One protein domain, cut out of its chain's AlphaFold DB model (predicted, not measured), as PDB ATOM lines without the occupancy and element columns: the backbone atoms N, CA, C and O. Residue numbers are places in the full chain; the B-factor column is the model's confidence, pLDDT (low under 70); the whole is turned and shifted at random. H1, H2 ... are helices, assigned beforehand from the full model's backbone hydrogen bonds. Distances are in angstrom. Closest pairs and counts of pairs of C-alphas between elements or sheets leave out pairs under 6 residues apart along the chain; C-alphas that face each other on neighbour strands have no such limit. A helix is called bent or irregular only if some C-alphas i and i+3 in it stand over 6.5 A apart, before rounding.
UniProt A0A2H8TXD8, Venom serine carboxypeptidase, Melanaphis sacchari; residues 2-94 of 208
ATOM      1  N   ASP A   2    -105.909 100.098  27.032       86.88
ATOM      2  CA  ASP A   2    -106.786 100.785  26.059       86.88
ATOM      3  C   ASP A   2    -107.245 102.196  26.460       86.88
ATOM      4  O   ASP A   2    -107.388 103.074  25.615       86.88
ATOM      5  N   LYS A   3    -107.472 102.452  27.756       91.50
ATOM      6  CA  LYS A   3    -107.876 103.787  28.234       91.50
ATOM      7  C   LYS A   3    -106.799 104.853  27.992       91.50
ATOM      8  O   LYS A   3    -107.138 105.937  27.536       91.50
ATOM      9  N   LEU A   4    -105.533 104.548  28.293       92.81
ATOM     10  CA  LEU A   4    -104.423 105.496  28.124       92.81
ATOM     11  C   LEU A   4    -104.077 105.680  26.645       92.81
ATOM     12  O   LEU A   4    -103.849 106.805  26.221       92.81
ATOM     13  N   GLU A   5    -104.119 104.611  25.845       92.81
ATOM     14  CA  GLU A   5    -103.909 104.727  24.396       92.81
ATOM     15  C   GLU A   5    -104.966 105.635  23.749       92.81
ATOM     16  O   GLU A   5    -104.632 106.554  23.000       92.81
ATOM     17  N   ASN A   6    -106.247 105.416  24.065       96.31
ATOM     18  CA  ASN A   6    -107.330 106.239  23.529       96.31
ATOM     19  C   ASN A   6    -107.228 107.699  23.991       96.31
ATOM     20  O   ASN A   6    -107.510 108.602  23.204       96.31
ATOM     21  N   LEU A   7    -106.797 107.932  25.235       97.31
ATOM     22  CA  LEU A   7    -106.553 109.274  25.754       97.31
ATOM     23  C   LEU A   7    -105.415 109.970  24.995       97.31
ATOM     24  O   LEU A   7    -105.638 111.055  24.466       97.31
ATOM     25  N   ALA A   8    -104.252 109.325  24.860       96.25
ATOM     26  CA  ALA A   8    -103.116 109.876  24.121       96.25
ATOM     27  C   ALA A   8    -103.503 110.198  22.671       96.25
ATOM     28  O   ALA A   8    -103.211 111.280  22.166       96.25
ATOM     29  N   ARG A   9    -104.244 109.299  22.011       95.75
ATOM     30  CA  ARG A   9    -104.753 109.522  20.653       95.75
ATOM     31  C   ARG A   9    -105.682 110.736  20.579       95.75
ATOM     32  O   ARG A   9    -105.555 111.532  19.653       95.75
ATOM     33  N   ALA A  10    -106.610 110.887  21.521       98.12
ATOM     34  CA  ALA A  10    -107.515 112.035  21.560       98.12
ATOM     35  C   ALA A  10    -106.760 113.357  21.787       98.12
ATOM     36  O   ALA A  10    -107.079 114.364  21.155       98.12
ATOM     37  N   GLN A  11    -105.731 113.344  22.635       98.38
ATOM     38  CA  GLN A  11    -104.870 114.499  22.896       98.38
ATOM     39  C   GLN A  11    -104.064 114.898  21.655       98.38
ATOM     40  O   GLN A  11    -104.106 116.056  21.254       98.38
ATOM     41  N   ILE A  12    -103.458 113.931  20.955       97.69
ATOM     42  CA  ILE A  12    -102.778 114.178  19.670       97.69
ATOM     43  C   ILE A  12    -103.744 114.809  18.657       97.69
ATOM     44  O   ILE A  12    -103.420 115.817  18.037       97.69
ATOM     45  N   LEU A  13    -104.951 114.252  18.504       97.25
ATOM     46  CA  LEU A  13    -105.947 114.758  17.547       97.25
ATOM     47  C   LEU A  13    -106.473 116.158  17.898       97.25
ATOM     48  O   LEU A  13    -106.908 116.890  17.010       97.25
ATOM     49  N   SER A  14    -106.432 116.535  19.175       97.88
ATOM     50  CA  SER A  14    -106.809 117.868  19.656       97.88
ATOM     51  C   SER A  14    -105.623 118.831  19.780       97.88
ATOM     52  O   SER A  14    -105.828 119.963  20.207       97.88
ATOM     53  N   HIS A  15    -104.425 118.429  19.335       97.62
ATOM     54  CA  HIS A  15    -103.172 119.192  19.429       97.62
ATOM     55  C   HIS A  15    -102.714 119.488  20.871       97.62
ATOM     56  O   HIS A  15    -101.875 120.358  21.094       97.62
ATOM     57  N   ASP A  16    -103.211 118.735  21.856       98.06
ATOM     58  CA  ASP A  16    -102.681 118.708  23.222       98.06
ATOM     59  C   ASP A  16    -101.445 117.794  23.275       98.06
ATOM     60  O   ASP A  16    -101.475 116.681  23.806       98.06
ATOM     61  N   PHE A  17    -100.343 118.228  22.657       97.88
ATOM     62  CA  PHE A  17     -99.128 117.411  22.566       97.88
ATOM     63  C   PHE A  17     -98.453 117.217  23.921       97.88
ATOM     64  O   PHE A  17     -97.971 116.122  24.208       97.88
ATOM     65  N   GLN A  18     -98.495 118.230  24.788       95.94
ATOM     66  CA  GLN A  18     -97.977 118.106  26.146       95.94
ATOM     67  C   GLN A  18     -98.758 117.060  26.952       95.94
ATOM     68  O   GLN A  18     -98.169 116.247  27.669       95.94
ATOM     69  N   GLY A  19    -100.090 117.068  26.855       96.12
ATOM     70  CA  GLY A  19    -100.933 116.068  27.490       96.12
ATOM     71  C   GLY A  19    -100.714 114.676  26.907       96.12
ATOM     72  O   GLY A  19    -100.598 113.718  27.671       96.12
ATOM     73  N   ALA A  20    -100.586 114.559  25.583       97.25
ATOM     74  CA  ALA A  20    -100.257 113.298  24.927       97.25
ATOM     75  C   ALA A  20     -98.907 112.739  25.406       97.25
ATOM     76  O   ALA A  20     -98.811 111.545  25.693       97.25
ATOM     77  N   PHE A  21     -97.895 113.600  25.558       95.62
ATOM     78  CA  PHE A  21     -96.579 113.223  26.066       95.62
ATOM     79  C   PHE A  21     -96.664 112.687  27.496       95.62
ATOM     80  O   PHE A  21     -96.177 111.596  27.775       95.62
ATOM     81  N   LYS A  22     -97.384 113.388  28.380       94.75
ATOM     82  CA  LYS A  22     -97.651 112.926  29.754       94.75
ATOM     83  C   LYS A  22     -98.345 111.563  29.775       94.75
ATOM     84  O   LYS A  22     -97.966 110.686  30.546       94.75
ATOM     85  N   THR A  23     -99.350 111.361  28.922       95.31
ATOM     86  CA  THR A  23    -100.075 110.085  28.843       95.31
ATOM     87  C   THR A  23     -99.184 108.949  28.335       95.31
ATOM     88  O   THR A  23     -99.281 107.828  28.834       95.31
ATOM     89  N   PHE A  24     -98.309 109.223  27.365       94.56
ATOM     90  CA  PHE A  24     -97.318 108.261  26.884       94.56
ATOM     91  C   PHE A  24     -96.270 107.919  27.949       94.56
ATOM     92  O   PHE A  24     -95.986 106.738  28.142       94.56
ATOM     93  N   ASP A  25     -95.762 108.909  28.690       93.62
ATOM     94  CA  ASP A  25     -94.834 108.679  29.803       93.62
ATOM     95  C   ASP A  25     -95.453 107.763  30.868       93.62
ATOM     96  O   ASP A  25     -94.877 106.739  31.242       93.62
ATOM     97  N   MET A  26     -96.702 108.040  31.254       94.38
ATOM     98  CA  MET A  26     -97.461 107.175  32.159       94.38
ATOM     99  C   MET A  26     -97.663 105.761  31.605       94.38
ATOM    100  O   MET A  26     -97.780 104.806  32.377       94.38
ATOM    101  N   LEU A  27     -97.759 105.603  30.284       93.62
ATOM    102  CA  LEU A  27     -97.962 104.307  29.646       93.62
ATOM    103  C   LEU A  27     -96.667 103.484  29.615       93.62
ATOM    104  O   LEU A  27     -96.709 102.303  29.970       93.62
ATOM    105  N   LEU A  28     -95.551 104.089  29.193       92.88
ATOM    106  CA  LEU A  28     -94.332 103.372  28.820       92.88
ATOM    107  C   LEU A  28     -93.049 103.922  29.460       92.88
ATOM    108  O   LEU A  28     -92.466 103.191  30.264       92.88
ATOM    109  N   ASN A  29     -92.617 105.147  29.129       88.12
ATOM    110  CA  ASN A  29     -91.306 105.678  29.536       88.12
ATOM    111  C   ASN A  29     -91.124 105.675  31.064       88.12
ATOM    112  O   ASN A  29     -90.296 104.933  31.610       88.12
ATOM    113  N   GLY A  30     -91.946 106.458  31.766       86.25
ATOM    114  CA  GLY A  30     -91.861 106.654  33.207       86.25
ATOM    115  C   GLY A  30     -90.488 107.172  33.624       86.25
ATOM    116  O   GLY A  30     -89.879 106.576  34.518       86.25
ATOM    117  N   ASP A  31     -89.979 108.179  32.916       80.50
ATOM    118  CA  ASP A  31     -88.693 108.851  33.155       80.50
ATOM    119  C   ASP A  31     -88.857 110.325  33.564       80.50
ATOM    120  O   ASP A  31     -87.981 110.863  34.243       80.50
ATOM    121  N   ILE A  32     -89.999 110.950  33.259       78.31
ATOM    122  CA  ILE A  32     -90.263 112.357  33.593       78.31
ATOM    123  C   ILE A  32     -90.960 112.545  34.947       78.31
ATOM    124  O   ILE A  32     -90.629 113.466  35.699       78.31
ATOM    125  N   TYR A  33     -91.949 111.711  35.272       74.44
ATOM    126  CA  TYR A  33     -92.738 111.848  36.502       74.44
ATOM    127  C   TYR A  33     -92.347 110.787  37.544       74.44
ATOM    128  O   TYR A  33     -91.931 109.689  37.183       74.44
ATOM    129  N   PRO A  34     -92.490 111.065  38.858       80.25
ATOM    130  CA  PRO A  34     -91.929 110.234  39.932       80.25
ATOM    131  C   PRO A  34     -92.722 108.938  40.206       80.25
ATOM    132  O   PRO A  34     -92.798 108.480  41.346       80.25
ATOM    133  N   TYR A  35     -93.339 108.345  39.182       80.75
ATOM    134  CA  TYR A  35     -94.170 107.151  39.290       80.75
ATOM    135  C   TYR A  35     -93.740 106.101  38.254       80.75
ATOM    136  O   TYR A  35     -93.423 106.461  37.122       80.75
ATOM    137  N   PRO A  36     -93.766 104.798  38.591       88.56
ATOM    138  CA  PRO A  36     -93.528 103.753  37.604       88.56
ATOM    139  C   PRO A  36     -94.620 103.775  36.528       88.56
ATOM    140  O   PRO A  36     -95.812 103.862  36.844       88.56
ATOM    141  N   SER A  37     -94.214 103.653  35.262       93.94
ATOM    142  CA  SER A  37     -95.140 103.562  34.131       93.94
ATOM    143  C   SER A  37     -96.027 102.317  34.220       93.94
ATOM    144  O   SER A  37     -95.737 101.350  34.936       93.94
ATOM    145  N   LEU A  38     -97.131 102.309  33.470       94.12
ATOM    146  CA  LEU A  38     -98.010 101.148  33.378       94.12
ATOM    147  C   LEU A  38     -97.239  99.912  32.897       94.12
ATOM    148  O   LEU A  38     -97.460  98.829  33.432       94.12
ATOM    149  N   PHE A  39     -96.327 100.076  31.934       93.62
ATOM    150  CA  PHE A  39     -95.417  99.019  31.498       93.62
ATOM    151  C   PHE A  39     -94.642  98.422  32.679       93.62
ATOM    152  O   PHE A  39     -94.807  97.234  32.953       93.62
ATOM    153  N   LYS A  40     -93.896  99.248  33.429       92.62
ATOM    154  CA  LYS A  40     -93.100  98.806  34.588       92.62
ATOM    155  C   LYS A  40     -93.964  98.080  35.627       92.62
ATOM    156  O   LYS A  40     -93.580  97.023  36.122       92.62
ATOM    157  N   ASN A  41     -95.158  98.601  35.913       93.31
ATOM    158  CA  ASN A  41     -96.077  98.007  36.890       93.31
ATOM    159  C   ASN A  41     -96.672  96.662  36.447       93.31
ATOM    160  O   ASN A  41     -96.910  95.799  37.287       93.31
ATOM    161  N   LEU A  42     -96.963  96.489  35.154       93.75
ATOM    162  CA  LEU A  42     -97.601  95.270  34.647       93.75
ATOM    163  C   LEU A  42     -96.605  94.151  34.350       93.75
ATOM    164  O   LEU A  42     -96.948  92.982  34.513       93.75
ATOM    165  N   THR A  43     -95.408  94.489  33.870       92.75
ATOM    166  CA  THR A  43     -94.424  93.498  33.408       92.75
ATOM    167  C   THR A  43     -93.317  93.246  34.427       92.75
ATOM    168  O   THR A  43     -92.662  92.210  34.364       92.75
ATOM    169  N   GLY A  44     -93.076  94.189  35.344       91.81
ATOM    170  CA  GLY A  44     -91.897  94.203  36.211       91.81
ATOM    171  C   GLY A  44     -90.597  94.590  35.492       91.81
ATOM    172  O   GLY A  44     -89.578  94.790  36.153       91.81
ATOM    173  N   MET A  45     -90.619  94.732  34.163       91.31
ATOM    174  CA  MET A  45     -89.449  95.104  33.370       91.31
ATOM    175  C   MET A  45     -89.111  96.578  33.574       91.31
ATOM    176  O   MET A  45     -89.995  97.432  33.615       91.31
ATOM    177  N   GLN A  46     -87.820  96.877  33.656       89.38
ATOM    178  CA  GLN A  46     -87.280  98.234  33.752       89.38
ATOM    179  C   GLN A  46     -86.702  98.728  32.422       89.38
ATOM    180  O   GLN A  46     -86.433  99.917  32.285       89.38
ATOM    181  N   TYR A  47     -86.545  97.835  31.443       91.00
ATOM    182  CA  TYR A  47     -85.911  98.113  30.161       91.00
ATOM    183  C   TYR A  47     -86.879  97.856  29.003       91.00
ATOM    184  O   TYR A  47     -87.287  96.725  28.749       91.00
ATOM    185  N   TYR A  48     -87.276  98.921  28.303       93.50
ATOM    186  CA  TYR A  48     -88.203  98.852  27.164       93.50
ATOM    187  C   TYR A  48     -87.491  98.870  25.799       93.50
ATOM    188  O   TYR A  48     -88.136  98.796  24.756       93.50
ATOM    189  N   PHE A  49     -86.161  98.940  25.771       94.62
ATOM    190  CA  PHE A  49     -85.412  98.951  24.515       94.62
ATOM    191  C   PHE A  49     -85.202  97.553  23.925       94.62
ATOM    192  O   PHE A  49     -84.954  97.427  22.730       94.62
ATOM    193  N   ASN A  50     -85.313  96.484  24.715       94.81
ATOM    194  CA  ASN A  50     -85.206  95.121  24.202       94.81
ATOM    195  C   ASN A  50     -85.958  94.146  25.117       94.81
ATOM    196  O   ASN A  50     -85.615  93.998  26.288       94.81
ATOM    197  N   MET A  51     -86.962  93.451  24.575       94.00
ATOM    198  CA  MET A  51     -87.854  92.578  25.350       94.00
ATOM    199  C   MET A  51     -87.185  91.351  25.993       94.00
ATOM    200  O   MET A  51     -87.829  90.658  26.778       94.00
ATOM    201  N   LEU A  52     -85.925  91.053  25.658       93.50
ATOM    202  CA  LEU A  52     -85.175  89.948  26.261       93.50
ATOM    203  C   LEU A  52     -84.552  90.292  27.621       93.50
ATOM    204  O   LEU A  52     -84.095  89.382  28.309       93.50
ATOM    205  N   TRP A  53     -84.528  91.568  28.009       90.50
ATOM    206  CA  TRP A  53     -83.778  92.038  29.173       90.50
ATOM    207  C   TRP A  53     -84.708  92.740  30.161       90.50
ATOM    208  O   TRP A  53     -85.522  93.577  29.777       90.50
ATOM    209  N   ASP A  54     -84.598  92.401  31.444       87.31
ATOM    210  CA  ASP A  54     -85.366  93.048  32.513       87.31
ATOM    211  C   ASP A  54     -84.800  94.430  32.876       87.31
ATOM    212  O   ASP A  54     -85.553  95.314  33.284       87.31
ATOM    213  N   ARG A  55     -83.490  94.615  32.704       85.94
ATOM    214  CA  ARG A  55     -82.708  95.831  32.959       85.94
ATOM    215  C   ARG A  55     -81.719  96.062  31.815       85.94
ATOM    216  O   ARG A  55     -81.478  95.142  31.037       85.94
ATOM    217  N   ASP A  56     -81.144  97.260  31.737       82.75
ATOM    218  CA  ASP A  56     -80.065  97.523  30.780       82.75
ATOM    219  C   ASP A  56     -78.907  96.538  31.027       82.75
ATOM    220  O   ASP A  56     -78.440  96.427  32.167       82.75
ATOM    221  N   PRO A  57     -78.478  95.771  30.011       79.38
ATOM    222  CA  PRO A  57     -77.375  94.842  30.177       79.38
ATOM    223  C   PRO A  57     -76.002  95.460  30.404       79.38
ATOM    224  O   PRO A  57     -75.093  94.702  30.739       79.38
ATOM    225  N   GLU A  58     -75.828  96.766  30.173       76.31
ATOM    226  CA  GLU A  58     -74.530  97.456  30.221       76.31
ATOM    227  C   GLU A  58     -73.391  96.611  29.602       76.31
ATOM    228  O   GLU A  58     -72.354  96.388  30.235       76.31
ATOM    229  N   PRO A  59     -73.540  96.084  28.367       71.06
ATOM    230  CA  PRO A  59     -72.651  95.043  27.839       71.06
ATOM    231  C   PRO A  59     -71.193  95.506  27.676       71.06
ATOM    232  O   PRO A  59     -70.291  94.681  27.528       71.06
ATOM    233  N   TYR A  60     -70.960  96.820  27.721       70.12
ATOM    234  CA  TYR A  60     -69.651  97.464  27.615       70.12
ATOM    235  C   TYR A  60     -69.257  98.236  28.889       70.12
ATOM    236  O   TYR A  60     -68.292  98.999  28.870       70.12
ATOM    237  N   GLY A  61     -69.981  98.019  29.992       82.38
ATOM    238  CA  GLY A  61     -69.831  98.741  31.252       82.38
ATOM    239  C   GLY A  61     -70.361 100.175  31.205       82.38
ATOM    240  O   GLY A  61     -71.031 100.591  30.259       82.38
ATOM    241  N   ASP A  62     -70.024 100.938  32.244       87.31
ATOM    242  CA  ASP A  62     -70.420 102.336  32.402       87.31
ATOM    243  C   ASP A  62     -69.574 103.248  31.495       87.31
ATOM    244  O   ASP A  62     -68.520 103.778  31.871       87.31
ATOM    245  N   TRP A  63     -70.022 103.386  30.246       88.50
ATOM    246  CA  TRP A  63     -69.364 104.238  29.261       88.50
ATOM    247  C   TRP A  63     -69.435 105.720  29.649       88.50
ATOM    248  O   TRP A  63     -68.507 106.463  29.327       88.50
ATOM    249  N   GLU A  64     -70.485 106.150  30.362       90.00
ATOM    250  CA  GLU A  64     -70.646 107.533  30.824       90.00
ATOM    251  C   GLU A  64     -69.556 107.901  31.828       90.00
ATOM    252  O   GLU A  64     -68.975 108.988  31.765       90.00
ATOM    253  N   LYS A  65     -69.217 106.977  32.729       92.00
ATOM    254  CA  LYS A  65     -68.058 107.116  33.608       92.00
ATOM    255  C   LYS A  65     -66.760 107.151  32.809       92.00
ATOM    256  O   LYS A  65     -65.926 108.021  33.049       92.00
ATOM    257  N   TYR A  66     -66.594 106.248  31.842       92.00
ATOM    258  CA  TYR A  66     -65.376 106.170  31.029       92.00
ATOM    259  C   TYR A  66     -65.089 107.467  30.256       92.00
ATOM    260  O   TYR A  66     -63.961 107.963  30.282       92.00
ATOM    261  N   VAL A  67     -66.096 108.064  29.607       93.31
ATOM    262  CA  VAL A  67     -65.914 109.317  28.848       93.31
ATOM    263  C   VAL A  67     -65.624 110.526  29.735       93.31
ATOM    264  O   VAL A  67     -65.147 111.552  29.247       93.31
ATOM    265  N   GLN A  68     -65.880 110.410  31.038       94.38
ATOM    266  CA  GLN A  68     -65.592 111.445  32.024       94.38
ATOM    267  C   GLN A  68     -64.209 111.313  32.676       94.38
ATOM    268  O   GLN A  68     -63.791 112.239  33.373       94.38
ATOM    269  N   GLU A  69     -63.467 110.230  32.423       95.31
ATOM    270  CA  GLU A  69     -62.098 110.084  32.923       95.31
ATOM    271  C   GLU A  69     -61.189 111.217  32.401       95.31
ATOM    272  O   GLU A  69     -61.291 111.591  31.225       95.31
ATOM    273  N   PRO A  70     -60.262 111.763  33.219       95.88
ATOM    274  CA  PRO A  70     -59.459 112.925  32.836       95.88
ATOM    275  C   PRO A  70     -58.718 112.752  31.508       95.88
ATOM    276  O   PRO A  70     -58.763 113.643  30.663       95.88
ATOM    277  N   PHE A  71     -58.102 111.585  31.296       96.31
ATOM    278  CA  PHE A  71     -57.357 111.295  30.069       96.31
ATOM    279  C   PHE A  71     -58.268 111.249  28.830       96.31
ATOM    280  O   PHE A  71     -57.851 111.647  27.746       96.31
ATOM    281  N   MET A  72     -59.514 110.782  28.975       96.50
ATOM    282  CA  MET A  72     -60.472 110.695  27.873       96.50
ATOM    283  C   MET A  72     -61.025 112.077  27.530       96.50
ATOM    284  O   MET A  72     -61.080 112.460  26.365       96.50
ATOM    285  N   ARG A  73     -61.357 112.876  28.548       96.75
ATOM    286  CA  ARG A  73     -61.787 114.268  28.359       96.75
ATOM    287  C   ARG A  73     -60.696 115.133  27.729       96.75
ATOM    288  O   ARG A  73     -61.005 115.985  26.894       96.75
ATOM    289  N   GLU A  74     -59.440 114.911  28.120       97.19
ATOM    290  CA  GLU A  74     -58.275 115.535  27.495       97.19
ATOM    291  C   GLU A  74     -58.163 115.115  26.026       97.19
ATOM    292  O   GLU A  74     -58.135 115.983  25.160       97.19
ATOM    293  N   ALA A  75     -58.213 113.813  25.730       97.62
ATOM    294  CA  ALA A  75     -58.126 113.292  24.364       97.62
ATOM    295  C   ALA A  75     -59.267 113.769  23.440       97.62
ATOM    296  O   ALA A  75     -59.049 113.977  22.248       97.62
ATOM    297  N   LEU A  76     -60.477 113.961  23.977       96.81
ATOM    298  CA  LEU A  76     -61.637 114.484  23.243       96.81
ATOM    299  C   LEU A  76     -61.650 116.020  23.135       96.81
ATOM    300  O   LEU A  76     -62.510 116.572  22.451       96.81
ATOM    301  N   HIS A  77     -60.727 116.716  23.809       97.06
ATOM    302  CA  HIS A  77     -60.637 118.180  23.861       97.06
ATOM    303  C   HIS A  77     -61.923 118.885  24.347       97.06
ATOM    304  O   HIS A  77     -62.235 119.995  23.916       97.06
ATOM    305  N   VAL A  78     -62.671 118.277  25.278       96.19
ATOM    306  CA  VAL A  78     -63.944 118.838  25.795       96.19
ATOM    307  C   VAL A  78     -63.761 119.827  26.956       96.19
ATOM    308  O   VAL A  78     -64.716 120.457  27.417       96.19
ATOM    309  N   GLY A  79     -62.529 119.981  27.451       92.38
ATOM    310  CA  GLY A  79     -62.197 120.898  28.540       92.38
ATOM    311  C   GLY A  79     -62.987 120.595  29.818       92.38
ATOM    312  O   GLY A  79     -63.036 119.456  30.278       92.38
ATOM    313  N   GLN A  80     -63.617 121.618  30.398       91.44
ATOM    314  CA  GLN A  80     -64.407 121.518  31.639       91.44
ATOM    315  C   GLN A  80     -65.923 121.414  31.392       91.44
ATOM    316  O   GLN A  80     -66.709 121.588  32.318       91.44
ATOM    317  N   GLN A  81     -66.357 121.145  30.154       93.50
ATOM    318  CA  GLN A  81     -67.786 121.066  29.843       93.50
ATOM    319  C   GLN A  81     -68.440 119.856  30.532       93.50
ATOM    320  O   GLN A  81     -67.912 118.741  30.414       93.50
ATOM    321  N   PRO A  82     -69.564 120.035  31.248       91.19
ATOM    322  CA  PRO A  82     -70.247 118.927  31.900       91.19
ATOM    323  C   PRO A  82     -70.827 117.956  30.866       91.19
ATOM    324  O   PRO A  82     -71.321 118.366  29.813       91.19
ATOM    325  N   PHE A  83     -70.788 116.665  31.187       92.44
ATOM    326  CA  PHE A  83     -71.515 115.644  30.443       92.44
ATOM    327  C   PHE A  83     -72.954 115.588  30.985       92.44
ATOM    328  O   PHE A  83     -73.145 115.406  32.184       92.44
ATOM    329  N   ASN A  84     -73.956 115.836  30.136       91.06
ATOM    330  CA  ASN A  84     -75.364 115.947  30.539       91.06
ATOM    331  C   ASN A  84     -76.173 114.765  29.992       91.06
ATOM    332  O   ASN A  84     -75.948 114.341  28.863       91.06
ATOM    333  N   ASN A  85     -77.171 114.310  30.749       87.06
ATOM    334  CA  ASN A  85     -78.034 113.169  30.410       87.06
ATOM    335  C   ASN A  85     -79.244 113.522  29.513       87.06
ATOM    336  O   ASN A  85     -80.075 112.669  29.230       87.06
ATOM    337  N   GLY A  86     -79.385 114.786  29.099       90.38
ATOM    338  CA  GLY A  86     -80.446 115.230  28.187       90.38
ATOM    339  C   GLY A  86     -81.819 115.515  28.813       90.38
ATOM    340  O   GLY A  86     -82.644 116.115  28.128       90.38
ATOM    341  N   THR A  87     -82.060 115.219  30.097       90.25
ATOM    342  CA  THR A  87     -83.383 115.389  30.741       90.25
ATOM    343  C   THR A  87     -83.953 116.801  30.573       90.25
ATOM    344  O   THR A  87     -85.123 116.981  30.246       90.25
ATOM    345  N   ALA A  88     -83.125 117.839  30.739       92.75
ATOM    346  CA  ALA A  88     -83.575 119.218  30.553       92.75
ATOM    347  C   ALA A  88     -84.072 119.473  29.121       92.75
ATOM    348  O   ALA A  88     -85.073 120.159  28.941       92.75
ATOM    349  N   VAL A  89     -83.399 118.923  28.108       93.62
ATOM    350  CA  VAL A  89     -83.788 119.082  26.699       93.62
ATOM    351  C   VAL A  89     -85.113 118.373  26.432       93.62
ATOM    352  O   VAL A  89     -86.000 118.970  25.830       93.62
ATOM    353  N   GLU A  90     -85.280 117.153  26.941       92.31
ATOM    354  CA  GLU A  90     -86.526 116.393  26.817       92.31
ATOM    355  C   GLU A  90     -87.728 117.152  27.396       92.31
ATOM    356  O   GLU A  90     -88.752 117.290  26.729       92.31
ATOM    357  N   HIS A  91     -87.589 117.744  28.588       91.25
ATOM    358  CA  HIS A  91     -88.650 118.567  29.173       91.25
ATOM    359  C   HIS A  91     -89.057 119.740  28.270       91.25
ATOM    360  O   HIS A  91     -90.254 119.984  28.085       91.25
ATOM    361  N   HIS A  92     -88.080 120.456  27.706       94.81
ATOM    362  CA  HIS A  92     -88.345 121.596  26.823       94.81
ATOM    363  C   HIS A  92     -88.980 121.176  25.492       94.81
ATOM    364  O   HIS A  92     -89.737 121.957  24.928       94.81
ATOM    365  N   LEU A  93     -88.706 119.957  25.017       95.12
ATOM    366  CA  LEU A  93     -89.241 119.408  23.767       95.12
ATOM    367  C   LEU A  93     -90.482 118.526  23.969       95.12
ATOM    368  O   LEU A  93     -90.938 117.878  23.030       95.12
ATOM    369  N   SER A  94     -91.059 118.487  25.174       93.94
ATOM    370  CA  SER A  94     -92.215 117.626  25.477       93.94
ATOM    371  C   SER A  94     -93.438 117.895  24.587       93.94
ATOM    372  O   SER A  94     -94.228 116.986  24.335       93.94
TER     373      SER A  94
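This is residues 2 to 94 of the 208 residues of the protein "Venom serine carboxypeptidase" of Melanaphis sacchari (UniProt A0A2H8TXD8). A helical hairpin, H1 and H2, with H3 beyond the end of H2, makes one end of a loose, open loop whose far end holds the short H4 and H5; the chain then folds back to H6. The printed part has 93 residues, six named helices, H1 to H6, and no named strand: all helix. It is loose, with a radius of gyration of the C-alphas of 17.7 A, and spans 51 by 31 by 19 A.

H1, residues 2 to 13, touches H2, residues 17 to 29, at a shallow tilt of 28 degrees, opposite ways; their closest C-alphas, Ala 8 and Ala 20, are 4.5 A apart. H2 is only just irregular, C-alphas 26 and 29 being 6.9 A apart. With residues 26 to 28 alone it touches H3, residues 38 to 43; the closest C-alphas, Leu 27 and Leu 38, are 4.9 A apart. H4, residues 63 to 68, and H5, residues 70 to 75, are close but not clearly touching, about perpendicular at 87 degrees. H6, residues 87 to 92, touches no helix. In H1 to H6 every O i to N i+4 pair is within hydrogen-bond range.

H1 begins at C-alpha 2 (-106.786, 100.785, 26.059) and measures 16.4 A, H2 15.7 A. H6 ends at C-alpha 92 (-88.345, 121.596, 26.823).

The links H3 to H4 and H5 to H6 are long. The printed part has no cut; no printed residue is under 70.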